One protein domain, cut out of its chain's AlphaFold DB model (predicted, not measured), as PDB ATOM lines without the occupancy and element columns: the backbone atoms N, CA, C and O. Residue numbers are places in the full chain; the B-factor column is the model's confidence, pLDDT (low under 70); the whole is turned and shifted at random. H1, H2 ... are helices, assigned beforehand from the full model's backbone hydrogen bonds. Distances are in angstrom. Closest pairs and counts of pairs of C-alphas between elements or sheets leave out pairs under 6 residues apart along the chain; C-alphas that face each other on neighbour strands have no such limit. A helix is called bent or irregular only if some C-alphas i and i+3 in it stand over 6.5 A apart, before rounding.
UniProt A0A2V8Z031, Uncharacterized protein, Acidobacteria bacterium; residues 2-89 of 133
ATOM      1  N   ASN A   2      87.177  34.443 -45.290       43.97
ATOM      2  CA  ASN A   2      86.380  33.488 -46.060       43.97
ATOM      3  C   ASN A   2      86.938  32.081 -45.846       43.97
ATOM      4  O   ASN A   2      88.082  31.810 -46.193       43.97
ATOM      5  N   HIS A   3      86.148  31.204 -45.232       46.62
ATOM      6  CA  HIS A   3      86.544  29.818 -45.018       46.62
ATOM      7  C   HIS A   3      86.521  29.099 -46.369       46.62
ATOM      8  O   HIS A   3      85.443  28.830 -46.912       46.62
ATOM      9  N   ALA A   4      87.704  28.813 -46.919       56.84
ATOM     10  CA  ALA A   4      87.853  27.825 -47.979       56.84
ATOM     11  C   ALA A   4      87.126  26.545 -47.535       56.84
ATOM     12  O   ALA A   4      87.236  26.127 -46.377       56.84
ATOM     13  N   ALA A   5      86.297  25.973 -48.409       60.12
ATOM     14  CA  ALA A   5      85.603  24.735 -48.082       60.12
ATOM     15  C   ALA A   5      86.662  23.669 -47.772       60.12
ATOM     16  O   ALA A   5      87.562  23.453 -48.579       60.12
ATOM     17  N   SER A   6      86.601  23.052 -46.586       75.94
ATOM     18  CA  SER A   6      87.628  22.087 -46.197       75.94
ATOM     19  C   SER A   6      87.653  20.919 -47.194       75.94
ATOM     20  O   SER A   6      86.588  20.491 -47.652       75.94
ATOM     21  N   PRO A   7      88.836  20.377 -47.529       75.50
ATOM     22  CA  PRO A   7      88.975  19.305 -48.519       75.50
ATOM     23  C   PRO A   7      88.091  18.088 -48.201       75.50
ATOM     24  O   PRO A   7      87.529  17.469 -49.100       75.50
ATOM     25  N   SER A   8      87.856  17.810 -46.916       79.38
ATOM     26  CA  SER A   8      86.945  16.759 -46.452       79.38
ATOM     27  C   SER A   8      85.484  16.987 -46.866       79.38
ATOM     28  O   SER A   8      84.779  16.026 -47.157       79.38
ATOM     29  N   LYS A   9      85.016  18.243 -46.928       79.62
ATOM     30  CA  LYS A   9      83.649  18.577 -47.368       79.62
ATOM     31  C   LYS A   9      83.476  18.373 -48.870       79.62
ATOM     32  O   LYS A   9      82.434  17.886 -49.291       79.62
ATOM     33  N   LEU A  10      84.494  18.716 -49.662       80.94
ATOM     34  CA  LEU A  10      84.487  18.475 -51.107       80.94
ATOM     35  C   LEU A  10      84.525  16.975 -51.416       80.94
ATOM     36  O   LEU A  10      83.773  16.515 -52.267       80.94
ATOM     37  N   PHE A  11      85.326  16.205 -50.674       83.44
ATOM     38  CA  PHE A  11      85.355  14.748 -50.806       83.44
ATOM     39  C   PHE A  11      84.014  14.104 -50.436       83.44
ATOM     40  O   PHE A  11      83.507  13.275 -51.184       83.44
ATOM     41  N   ALA A  12      83.404  14.517 -49.320       82.31
ATOM     42  CA  ALA A  12      82.090  14.018 -48.917       82.31
ATOM     43  C   ALA A  12      81.005  14.347 -49.955       82.31
ATOM     44  O   ALA A  12      80.167  13.499 -50.255       82.31
ATOM     45  N   LEU A  13      81.048  15.548 -50.541       83.38
ATOM     46  CA  LEU A  13      80.124  15.948 -51.599       83.38
ATOM     47  C   LEU A  13      80.328  15.109 -52.868       83.38
ATOM     48  O   LEU A  13      79.358  14.548 -53.370       83.38
ATOM     49  N   ALA A  14      81.571  14.938 -53.320       81.75
ATOM     50  CA  ALA A  14      81.888  14.089 -54.469       81.75
ATOM     51  C   ALA A  14      81.444  12.635 -54.242       81.75
ATOM     52  O   ALA A  14      80.830  12.031 -55.117       81.75
ATOM     53  N   LEU A  15      81.687  12.084 -53.050       87.12
ATOM     54  CA  LEU A  15      81.243  10.738 -52.694       87.12
ATOM     55  C   LEU A  15      79.713  10.632 -52.702       87.12
ATOM     56  O   LEU A  15      79.175   9.647 -53.199       87.12
ATOM     57  N   SER A  16      79.008  11.649 -52.192       82.06
ATOM     58  CA  SER A  16      77.543  11.681 -52.208       82.06
ATOM     59  C   SER A  16      76.976  11.766 -53.626       82.06
ATOM     60  O   SER A  16      76.013  11.074 -53.937       82.06
ATOM     61  N   GLU A  17      77.605  12.549 -54.505       82.50
ATOM     62  CA  GLU A  17      77.211  12.674 -55.908       82.50
ATOM     63  C   GLU A  17      77.385  11.339 -56.640       82.50
ATOM     64  O   GLU A  17      76.459  10.859 -57.293       82.50
ATOM     65  N   TRP A  18      78.526  10.676 -56.435       84.31
ATOM     66  CA  TRP A  18      78.762   9.330 -56.953       84.31
ATOM     67  C   TRP A  18      77.736   8.329 -56.430       84.31
ATOM     68  O   TRP A  18      77.179   7.570 -57.218       84.31
ATOM     69  N   LEU A  19      77.435   8.353 -55.130       85.81
ATOM     70  CA  LEU A  19      76.468   7.442 -54.520       85.81
ATOM     71  C   LEU A  19      75.042   7.647 -55.057       85.81
ATOM     72  O   LEU A  19      74.290   6.681 -55.155       85.81
ATOM     73  N   LEU A  20      74.674   8.875 -55.437       80.00
ATOM     74  CA  LEU A  20      73.376   9.188 -56.046       80.00
ATOM     75  C   LEU A  20      73.258   8.676 -57.489       80.00
ATOM     76  O   LEU A  20      72.171   8.292 -57.916       80.00
ATOM     77  N   VAL A  21      74.363   8.649 -58.240       82.94
ATOM     78  CA  VAL A  21      74.380   8.235 -59.656       82.94
ATOM     79  C   VAL A  21      74.586   6.724 -59.818       82.94
ATOM     80  O   VAL A  21      74.074   6.123 -60.766       82.94
ATOM     81  N   LEU A  22      75.298   6.086 -58.884       82.75
ATOM     82  CA  LEU A  22      75.687   4.673 -58.953       82.75
ATOM     83  C   LEU A  22      74.502   3.704 -59.146       82.75
ATOM     84  O   LEU A  22      74.610   2.834 -60.012       82.75
ATOM     85  N   PRO A  23      73.354   3.843 -58.448       79.12
ATOM     86  CA  PRO A  23      72.214   2.946 -58.632       79.12
ATOM     87  C   PRO A  23      71.666   2.979 -60.063       79.12
ATOM     88  O   PRO A  23      71.407   1.934 -60.659       79.12
ATOM     89  N   ALA A  24      71.544   4.178 -60.644       80.75
ATOM     90  CA  ALA A  24      71.091   4.348 -62.021       80.75
ATOM     91  C   ALA A  24      72.108   3.769 -63.014       80.75
ATOM     92  O   ALA A  24      71.728   3.052 -63.940       80.75
ATOM     93  N   ALA A  25      73.402   4.019 -62.796       82.25
ATOM     94  CA  ALA A  25      74.471   3.501 -63.644       82.25
ATOM     95  C   ALA A  25      74.522   1.962 -63.645       82.25
ATOM     96  O   ALA A  25      74.613   1.349 -64.711       82.25
ATOM     97  N   VAL A  26      74.391   1.333 -62.471       82.81
ATOM     98  CA  VAL A  26      74.393  -0.132 -62.317       82.81
ATOM     99  C   VAL A  26      73.188  -0.786 -62.990       82.81
ATOM    100  O   VAL A  26      73.316  -1.907 -63.465       82.81
ATOM    101  N   LEU A  27      72.038  -0.110 -63.080       80.00
ATOM    102  CA  LEU A  27      70.861  -0.634 -63.784       80.00
ATOM    103  C   LEU A  27      70.869  -0.322 -65.291       80.00
ATOM    104  O   LEU A  27      70.344  -1.106 -66.083       80.00
ATOM    105  N   LEU A  28      71.491   0.784 -65.715       81.44
ATOM    106  CA  LEU A  28      71.629   1.143 -67.131       81.44
ATOM    107  C   LEU A  28      72.699   0.319 -67.855       81.44
ATOM    108  O   LEU A  28      72.492  -0.048 -69.008       81.44
ATOM    109  N   ALA A  29      73.812  -0.017 -67.201       80.38
ATOM    110  CA  ALA A  29      74.864  -0.853 -67.785       80.38
ATOM    111  C   ALA A  29      74.351  -2.216 -68.322       80.38
ATOM    112  O   ALA A  29      74.581  -2.516 -69.495       80.38
ATOM    113  N   PRO A  30      73.600  -3.030 -67.553       75.62
ATOM    114  CA  PRO A  30      73.018  -4.275 -68.052       75.62
ATOM    115  C   PRO A  30      71.927  -4.040 -69.108       75.62
ATOM    116  O   PRO A  30      71.787  -4.852 -70.024       75.62
ATOM    117  N   ALA A  31      71.193  -2.924 -69.045       74.50
ATOM    118  CA  ALA A  31      70.250  -2.550 -70.098       74.50
ATOM    119  C   ALA A  31      70.969  -2.248 -71.427       74.50
ATOM    120  O   ALA A  31      70.520  -2.695 -72.479       74.50
ATOM    121  N   ALA A  32      72.111  -1.556 -71.382       79.25
ATOM    122  CA  ALA A  32      72.956  -1.295 -72.544       79.25
ATOM    123  C   ALA A  32      73.549  -2.590 -73.125       79.25
ATOM    124  O   ALA A  32      73.493  -2.804 -74.336       79.25
ATOM    125  N   LEU A  33      74.031  -3.499 -72.268       76.56
ATOM    126  CA  LEU A  33      74.543  -4.811 -72.687       76.56
ATOM    127  C   LEU A  33      73.486  -5.642 -73.427       76.56
ATOM    128  O   LEU A  33      73.803  -6.301 -74.417       76.56
ATOM    129  N   ARG A  34      72.216  -5.552 -73.015       70.06
ATOM    130  CA  ARG A  34      71.096  -6.210 -73.704       70.06
ATOM    131  C   ARG A  34      70.889  -5.714 -75.141       70.06
ATOM    132  O   ARG A  34      70.387  -6.480 -75.959       70.06
ATOM    133  N   PHE A  35      71.254  -4.471 -75.459       72.12
ATOM    134  CA  PHE A  35      71.202  -3.965 -76.837       72.12
ATOM    135  C   PHE A  35      72.375  -4.456 -77.695       72.12
ATOM    136  O   PHE A  35      72.249  -4.498 -78.914       72.12
ATOM    137  N   MET A  36      73.499  -4.828 -77.075       72.88
ATOM    138  CA  MET A  36      74.723  -5.209 -77.783       72.88
ATOM    139  C   MET A  36      74.880  -6.719 -77.980       72.88
ATOM    140  O   MET A  36      75.551  -7.133 -78.921       72.88
ATOM    141  N   GLN A  37      74.288  -7.547 -77.114       69.38
ATOM    142  CA  GLN A  37      74.468  -8.997 -77.166       69.38
ATOM    143  C   GLN A  37      73.151  -9.774 -77.013       69.38
ATOM    144  O   GLN A  37      72.342  -9.475 -76.126       69.38
ATOM    145  N   PRO A  38      72.928 -10.818 -77.836       72.19
ATOM    146  CA  PRO A  38      71.785 -11.700 -77.671       72.19
ATOM    147  C   PRO A  38      71.906 -12.518 -76.376       72.19
ATOM    148  O   PRO A  38      72.986 -12.966 -75.995       72.19
ATOM    149  N   ARG A  39      70.760 -12.772 -75.728       68.94
ATOM    150  CA  ARG A  39      70.606 -13.408 -74.394       68.94
ATOM    151  C   ARG A  39      71.315 -14.765 -74.222       68.94
ATOM    152  O   ARG A  39      71.451 -15.256 -73.104       68.94
ATOM    153  N   GLN A  40      71.707 -15.399 -75.322       74.81
ATOM    154  CA  GLN A  40      72.303 -16.732 -75.339       74.81
ATOM    155  C   GLN A  40      73.734 -16.741 -74.776       74.81
ATOM    156  O   GLN A  40      74.122 -17.740 -74.165       74.81
ATOM    157  N   TYR A  41      74.462 -15.623 -74.885       68.06
ATOM    158  CA  TYR A  41      75.848 -15.484 -74.428       68.06
ATOM    159  C   TYR A  41      75.937 -14.783 -73.059       68.06
ATOM    160  O   TYR A  41      75.179 -13.861 -72.760       68.06
ATOM    161  N   GLU A  42      76.863 -15.217 -72.206       69.31
ATOM    162  CA  GLU A  42      77.290 -14.443 -71.028       69.31
ATOM    163  C   GLU A  42      78.167 -13.270 -71.506       69.31
ATOM    164  O   GLU A  42      78.962 -13.482 -72.427       69.31
ATOM    165  N   PRO A  43      78.056 -12.045 -70.945       68.44
ATOM    166  CA  PRO A  43      77.304 -11.605 -69.753       68.44
ATOM    167  C   PRO A  43      75.848 -11.133 -70.009       68.44
ATOM    168  O   PRO A  43      75.197 -10.540 -69.140       68.44
ATOM    169  N   ALA A  44      75.290 -11.356 -71.204       71.31
ATOM    170  CA  ALA A  44      73.933 -10.903 -71.546       71.31
ATOM    171  C   ALA A  44      72.828 -11.652 -70.768       71.31
ATOM    172  O   ALA A  44      71.719 -11.147 -70.583       71.31
ATOM    173  N   ARG A  45      73.112 -12.864 -70.284       75.81
ATOM    174  CA  ARG A  45      72.165 -13.668 -69.496       75.81
ATOM    175  C   ARG A  45      72.029 -13.177 -68.053       75.81
ATOM    176  O   ARG A  45      70.908 -13.035 -67.562       75.81
ATOM    177  N   THR A  46      73.146 -12.878 -67.397       79.56
ATOM    178  CA  THR A  46      73.186 -12.325 -66.033       79.56
ATOM    179  C   THR A  46      72.572 -10.926 -65.970       79.56
ATOM    180  O   THR A  46      71.731 -10.662 -65.111       79.56
ATOM    181  N   SER A  47      72.878 -10.060 -66.942       78.44
ATOM    182  CA  SER A  47      72.229  -8.743 -67.083       78.44
ATOM    183  C   SER A  47      70.704  -8.834 -67.237       78.44
ATOM    184  O   SER A  47      69.972  -8.037 -66.646       78.44
ATOM    185  N   TRP A  48      70.204  -9.842 -67.957       77.50
ATOM    186  CA  TRP A  48      68.769 -10.113 -68.075       77.50
ATOM    187  C   TRP A  48      68.109 -10.488 -66.745       77.50
ATOM    188  O   TRP A  48      67.022  -9.993 -66.454       77.50
ATOM    189  N   ALA A  49      68.753 -11.330 -65.932       82.31
ATOM    190  CA  ALA A  49      68.227 -11.718 -64.622       82.31
ATOM    191  C   ALA A  49      68.117 -10.513 -63.669       82.31
ATOM    192  O   ALA A  49      67.114 -10.369 -62.969       82.31
ATOM    193  N   ILE A  50      69.107  -9.614 -63.704       80.69
ATOM    194  CA  ILE A  50      69.120  -8.374 -62.913       80.69
ATOM    195  C   ILE A  50      67.965  -7.454 -63.328       80.69
ATOM    196  O   ILE A  50      67.207  -6.992 -62.473       80.69
ATOM    197  N   LEU A  51      67.790  -7.212 -64.634       80.25
ATOM    198  CA  LEU A  51      66.708  -6.359 -65.137       80.25
ATOM    199  C   LEU A  51      65.326  -6.945 -64.853       80.25
ATOM    200  O   LEU A  51      64.399  -6.211 -64.516       80.25
ATOM    201  N   GLU A  52      65.170  -8.257 -65.004       84.81
ATOM    202  CA  GLU A  52      63.889  -8.914 -64.783       84.81
ATOM    203  C   GLU A  52      63.494  -8.871 -63.302       84.81
ATOM    204  O   GLU A  52      62.356  -8.513 -62.988       84.81
ATOM    205  N   TRP A  53      64.437  -9.112 -62.387       87.44
ATOM    206  CA  TRP A  53      64.211  -8.898 -60.958       87.44
ATOM    207  C   TRP A  53      63.825  -7.443 -60.657       87.44
ATOM    208  O   TRP A  53      62.805  -7.210 -60.002       87.44
ATOM    209  N   ALA A  54      64.579  -6.477 -61.196       82.12
ATOM    210  CA  ALA A  54      64.331  -5.052 -60.998       82.12
ATOM    211  C   ALA A  54      62.937  -4.645 -61.499       82.12
ATOM    212  O   ALA A  54      62.199  -3.967 -60.793       82.12
ATOM    213  N   SER A  55      62.518  -5.136 -62.668       80.69
ATOM    214  CA  SER A  55      61.200  -4.836 -63.243       80.69
ATOM    215  C   SER A  55      60.021  -5.373 -62.425       80.69
ATOM    216  O   SER A  55      58.920  -4.835 -62.517       80.69
ATOM    217  N   ARG A  56      60.240  -6.426 -61.625       86.94
ATOM    218  CA  ARG A  56      59.209  -7.032 -60.770       86.94
ATOM    219  C   ARG A  56      59.121  -6.386 -59.387       86.94
ATOM    220  O   ARG A  56      58.056  -6.435 -58.786       86.94
ATOM    221  N   HIS A  57      60.216  -5.808 -58.889       85.31
ATOM    222  CA  HIS A  57      60.306  -5.295 -57.515       85.31
ATOM    223  C   HIS A  57      60.339  -3.765 -57.423       85.31
ATOM    224  O   HIS A  57      60.037  -3.222 -56.364       85.31
ATOM    225  N   ILE A  58      60.688  -3.063 -58.503       84.69
ATOM    226  CA  ILE A  58      60.762  -1.600 -58.530       84.69
ATOM    227  C   ILE A  58      59.458  -1.055 -59.114       84.69
ATOM    228  O   ILE A  58      59.105  -1.339 -60.261       84.69
ATOM    229  N   SER A  59      58.737  -0.249 -58.333       88.62
ATOM    230  CA  SER A  59      57.533   0.419 -58.823       88.62
ATOM    231  C   SER A  59      57.881   1.500 -59.856       88.62
ATOM    232  O   SER A  59      59.013   1.981 -59.933       88.62
ATOM    233  N   ARG A  60      56.902   1.954 -60.652       84.56
ATOM    234  CA  ARG A  60      57.135   3.065 -61.599       84.56
ATOM    235  C   ARG A  60      57.586   4.350 -60.897       84.56
ATOM    236  O   ARG A  60      58.371   5.099 -61.471       84.56
ATOM    237  N   ALA A  61      57.094   4.598 -59.681       84.88
ATOM    238  CA  ALA A  61      57.478   5.763 -58.891       84.88
ATOM    239  C   ALA A  61      58.938   5.659 -58.423       84.88
ATOM    240  O   ALA A  61      59.702   6.609 -58.591       84.88
ATOM    241  N   ASP A  62      59.349   4.486 -57.940       84.00
ATOM    242  CA  ASP A  62      60.728   4.241 -57.501       84.00
ATOM    243  C   ASP A  62      61.706   4.290 -58.674       84.00
ATOM    244  O   ASP A  62      62.789   4.858 -58.560       84.00
ATOM    245  N   ALA A  63      61.310   3.767 -59.837       83.62
ATOM    246  CA  ALA A  63      62.100   3.876 -61.057       83.62
ATOM    247  C   ALA A  63      62.282   5.345 -61.474       83.62
ATOM    248  O   ALA A  63      63.395   5.762 -61.785       83.62
ATOM    249  N   ALA A  64      61.219   6.155 -61.438       85.38
ATOM    250  CA  ALA A  64      61.320   7.583 -61.738       85.38
ATOM    251  C   ALA A  64      62.256   8.308 -60.756       85.38
ATOM    252  O   ALA A  64      63.061   9.146 -61.166       85.38
ATOM    253  N   LEU A  65      62.211   7.952 -59.472       86.00
ATOM    254  CA  LEU A  65      63.131   8.496 -58.479       86.00
ATOM    255  C   LEU A  65      64.582   8.066 -58.750       86.00
ATOM    256  O   LEU A  65      65.468   8.915 -58.761       86.00
ATOM    257  N   LEU A  66      64.829   6.780 -59.005       84.94
ATOM    258  CA  LEU A  66      66.168   6.223 -59.216       84.94
ATOM    259  C   LEU A  66      66.834   6.737 -60.495       84.94
ATOM    260  O   LEU A  66      68.004   7.104 -60.466       84.94
ATOM    261  N   PHE A  67      66.107   6.764 -61.614       83.12
ATOM    262  CA  PHE A  67      66.672   7.116 -62.922       83.12
ATOM    263  C   PHE A  67      66.592   8.607 -63.250       83.12
ATOM    264  O   PHE A  67      67.335   9.072 -64.111       83.12
ATOM    265  N   LEU A  68      65.700   9.352 -62.594       84.06
ATOM    266  CA  LEU A  68      65.482  10.769 -62.879       84.06
ATOM    267  C   LEU A  68      65.739  11.636 -61.648       84.06
ATOM    268  O   LEU A  68      66.538  12.565 -61.712       84.06
ATOM    269  N   GLY A  69      65.115  11.308 -60.517       86.19
ATOM    270  CA  GLY A  69      65.230  12.088 -59.285       86.19
ATOM    271  C   GLY A  69      66.663  12.186 -58.760       86.19
ATOM    272  O   GLY A  69      67.202  13.287 -58.664       86.19
ATOM    273  N   LEU A  70      67.299  11.052 -58.450       81.94
ATOM    274  CA  LEU A  70      68.646  11.034 -57.865       81.94
ATOM    275  C   LEU A  70      69.703  11.672 -58.785       81.94
ATOM    276  O   LEU A  70      70.452  12.516 -58.290       81.94
ATOM    277  N   PRO A  71      69.747  11.383 -60.105       81.25
ATOM    278  CA  PRO A  71      70.691  12.047 -60.999       81.25
ATOM    279  C   PRO A  71      70.447  13.555 -61.120       81.25
ATOM    280  O   PRO A  71      71.405  14.321 -61.146       81.25
ATOM    281  N   VAL A  72      69.188  14.014 -61.139       86.81
ATOM    282  CA  VAL A  72      68.881  15.457 -61.163       86.81
ATOM    283  C   VAL A  72      69.369  16.137 -59.885       86.81
ATOM    284  O   VAL A  72      69.992  17.194 -59.958       86.81
ATOM    285  N   ILE A  73      69.140  15.526 -58.721       86.81
ATOM    286  CA  ILE A  73      69.631  16.042 -57.435       86.81
ATOM    287  C   ILE A  73      71.162  16.114 -57.442       86.81
ATOM    288  O   ILE A  73      71.720  17.146 -57.066       86.81
ATOM    289  N   ALA A  74      71.830  15.058 -57.910       85.56
ATOM    290  CA  ALA A  74      73.283  15.007 -58.041       85.56
ATOM    291  C   ALA A  74      73.808  16.149 -58.925       85.56
ATOM    292  O   ALA A  74      74.664  16.913 -58.486       85.56
ATOM    293  N   VAL A  75      73.218  16.352 -60.110       83.81
ATOM    294  CA  VAL A  75      73.588  17.438 -61.034       83.81
ATOM    295  C   VAL A  75      73.380  18.815 -60.404       83.81
ATOM    296  O   VAL A  75      74.252  19.676 -60.510       83.81
ATOM    297  N   VAL A  76      72.243  19.047 -59.742       89.31
ATOM    298  CA  VAL A  76      71.950  20.342 -59.107       89.31
ATOM    299  C   VAL A  76      72.945  20.630 -57.981       89.31
ATOM    300  O   VAL A  76      73.499  21.729 -57.928       89.31
ATOM    301  N   LEU A  77      73.208  19.653 -57.107       86.50
ATOM    302  CA  LEU A  77      74.153  19.798 -55.998       86.50
ATOM    303  C   LEU A  77      75.593  19.965 -56.490       86.50
ATOM    304  O   LEU A  77      76.278  20.884 -56.037       86.50
ATOM    305  N   GLY A  78      76.034  19.132 -57.434       84.75
ATOM    306  CA  GLY A  78      77.362  19.201 -58.039       84.75
ATOM    307  C   GLY A  78      77.588  20.540 -58.737       84.75
ATOM    308  O   GLY A  78      78.581  21.221 -58.480       84.75
ATOM    309  N   CYS A  79      76.620  21.005 -59.532       85.62
ATOM    310  CA  CYS A  79      76.699  22.298 -60.210       85.62
ATOM    311  C   CYS A  79      76.724  23.467 -59.213       85.62
ATOM    312  O   CYS A  79      77.564  24.362 -59.326       85.62
ATOM    313  N   ALA A  80      75.868  23.448 -58.186       87.19
ATOM    314  CA  ALA A  80      75.874  24.471 -57.143       87.19
ATOM    315  C   ALA A  80      77.205  24.503 -56.370       87.19
ATOM    316  O   ALA A  80      77.746  25.583 -56.106       87.19
ATOM    317  N   ALA A  81      77.760  23.335 -56.037       85.56
ATOM    318  CA  ALA A  81      79.040  23.212 -55.352       85.56
ATOM    319  C   ALA A  81      80.201  23.718 -56.220       85.56
ATOM    320  O   ALA A  81      81.000  24.530 -55.748       85.56
ATOM    321  N   LEU A  82      80.252  23.316 -57.493       84.12
ATOM    322  CA  LEU A  82      81.258  23.768 -58.454       84.12
ATOM    323  C   LEU A  82      81.176  25.276 -58.697       84.12
ATOM    324  O   LEU A  82      82.201  25.949 -58.662       84.12
ATOM    325  N   LEU A  83      79.976  25.837 -58.873       87.12
ATOM    326  CA  LEU A  83      79.786  27.282 -59.034       87.12
ATOM    327  C   LEU A  83      80.217  28.057 -57.785       87.12
ATOM    328  O   LEU A  83      80.827  29.121 -57.894       87.12
ATOM    329  N   SER A  84      79.915  27.532 -56.597       85.94
ATOM    330  CA  SER A  84      80.340  28.125 -55.327       85.94
ATOM    331  C   SER A  84      81.861  28.099 -55.175       85.94
ATOM    332  O   SER A  84      82.459  29.121 -54.832       85.94
ATOM    333  N   LEU A  85      82.496  26.964 -55.483       83.88
ATOM    334  CA  LEU A  85      83.949  26.805 -55.442       83.88
ATOM    335  C   LEU A  85      84.625  27.728 -56.459       83.88
ATOM    336  O   LEU A  85      85.502  28.504 -56.092       83.88
ATOM    337  N   TRP A  86      84.133  27.739 -57.700       84.38
ATOM    338  CA  TRP A  86      84.610  28.619 -58.763       84.38
ATOM    339  C   TRP A  86      84.544  30.089 -58.349       84.38
ATOM    340  O   TRP A  86      85.524  30.812 -58.486       84.38
ATOM    341  N   ARG A  87      83.420  30.551 -57.783       85.12
ATOM    342  CA  ARG A  87      83.269  31.945 -57.325       85.12
ATOM    343  C   ARG A  87      84.193  32.311 -56.164       85.12
ATOM    344  O   ARG A  87      84.539  33.481 -56.032       85.12
ATOM    345  N   ARG A  88      84.572  31.350 -55.323       83.12
ATOM    346  CA  ARG A  88      85.383  31.600 -54.122       83.12
ATOM    347  C   ARG A  88      86.880  31.488 -54.361       83.12
ATOM    348  O   ARG A  88      87.625  32.132 -53.632       83.12
ATOM    349  N   ASP A  89      87.294  30.694 -55.343       82.62
ATOM    350  CA  ASP A  89      88.688  30.296 -55.489       82.62
ATOM    351  C   ASP A  89      89.295  30.816 -56.797       82.62
ATOM    352  O   ASP A  89      89.062  30.278 -57.878       82.62
TER     353      ASP A  89
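What this domain is: This is residues 2 to 89 of the 133 residues of an uncharacterized protein of Acidobacteria bacterium (UniProt A0A2V8Z031). Two long bent helices, H1 and H3, run side by side in arms H1a and H3b and spread as a V in H1b and H3a, with H2 across the open end. The printed part has 88 residues, with named helices H1, H2, H3 in chain order: all helix. It is only just loose, close to extended, with radius of gyration of the C-alphas 17.7 A, and spans 59 by 27 by 18 A.

How they stand to each other: By hydrogen bonds H1, residues 7 to 36, and H3, residues 60 to 88, were each assigned as one helix, but both are bent: C-alphas 20 and 23 are 6.9 A apart, C-alphas 67 and 70 6.7 A. H1a, residues 7 to 20, touches residues 70 to 78 of H3b, residues 70 to 88, at a shallow tilt of 22 degrees, opposite ways; the closest C-alphas, Glu 17 and Ala 74, are 5.0 A apart. H2, residues 44 to 57, touches H1b, residues 23 to 36, at a steep tilt of 48 degrees; the closest C-alphas, Pro 30 and Ser 47, are 4.6 A apart. H3a, residues 60 to 67, only just touches residues 23 to 24 of H1b, with 3 pairs of C-alphas within 8 A, the closest Ala 24 and Phe 67 at 5.3 A. O i to N i+4 pairs are within hydrogen-bond range throughout H1a, H2, H3a and H3b, and in 7 of 10 in H1b.

Where its parts are: H1a begins at C-alpha 7 (88.975, 19.305, -48.519); H3b, 26.8 A from first to last C-alpha, ends at C-alpha 88 (85.383, 31.600, -54.122).

The domain as a whole: The printed part has no cut; pLDDT is under 70 at residues 2 to 5, 37, 39 and 41 to 43.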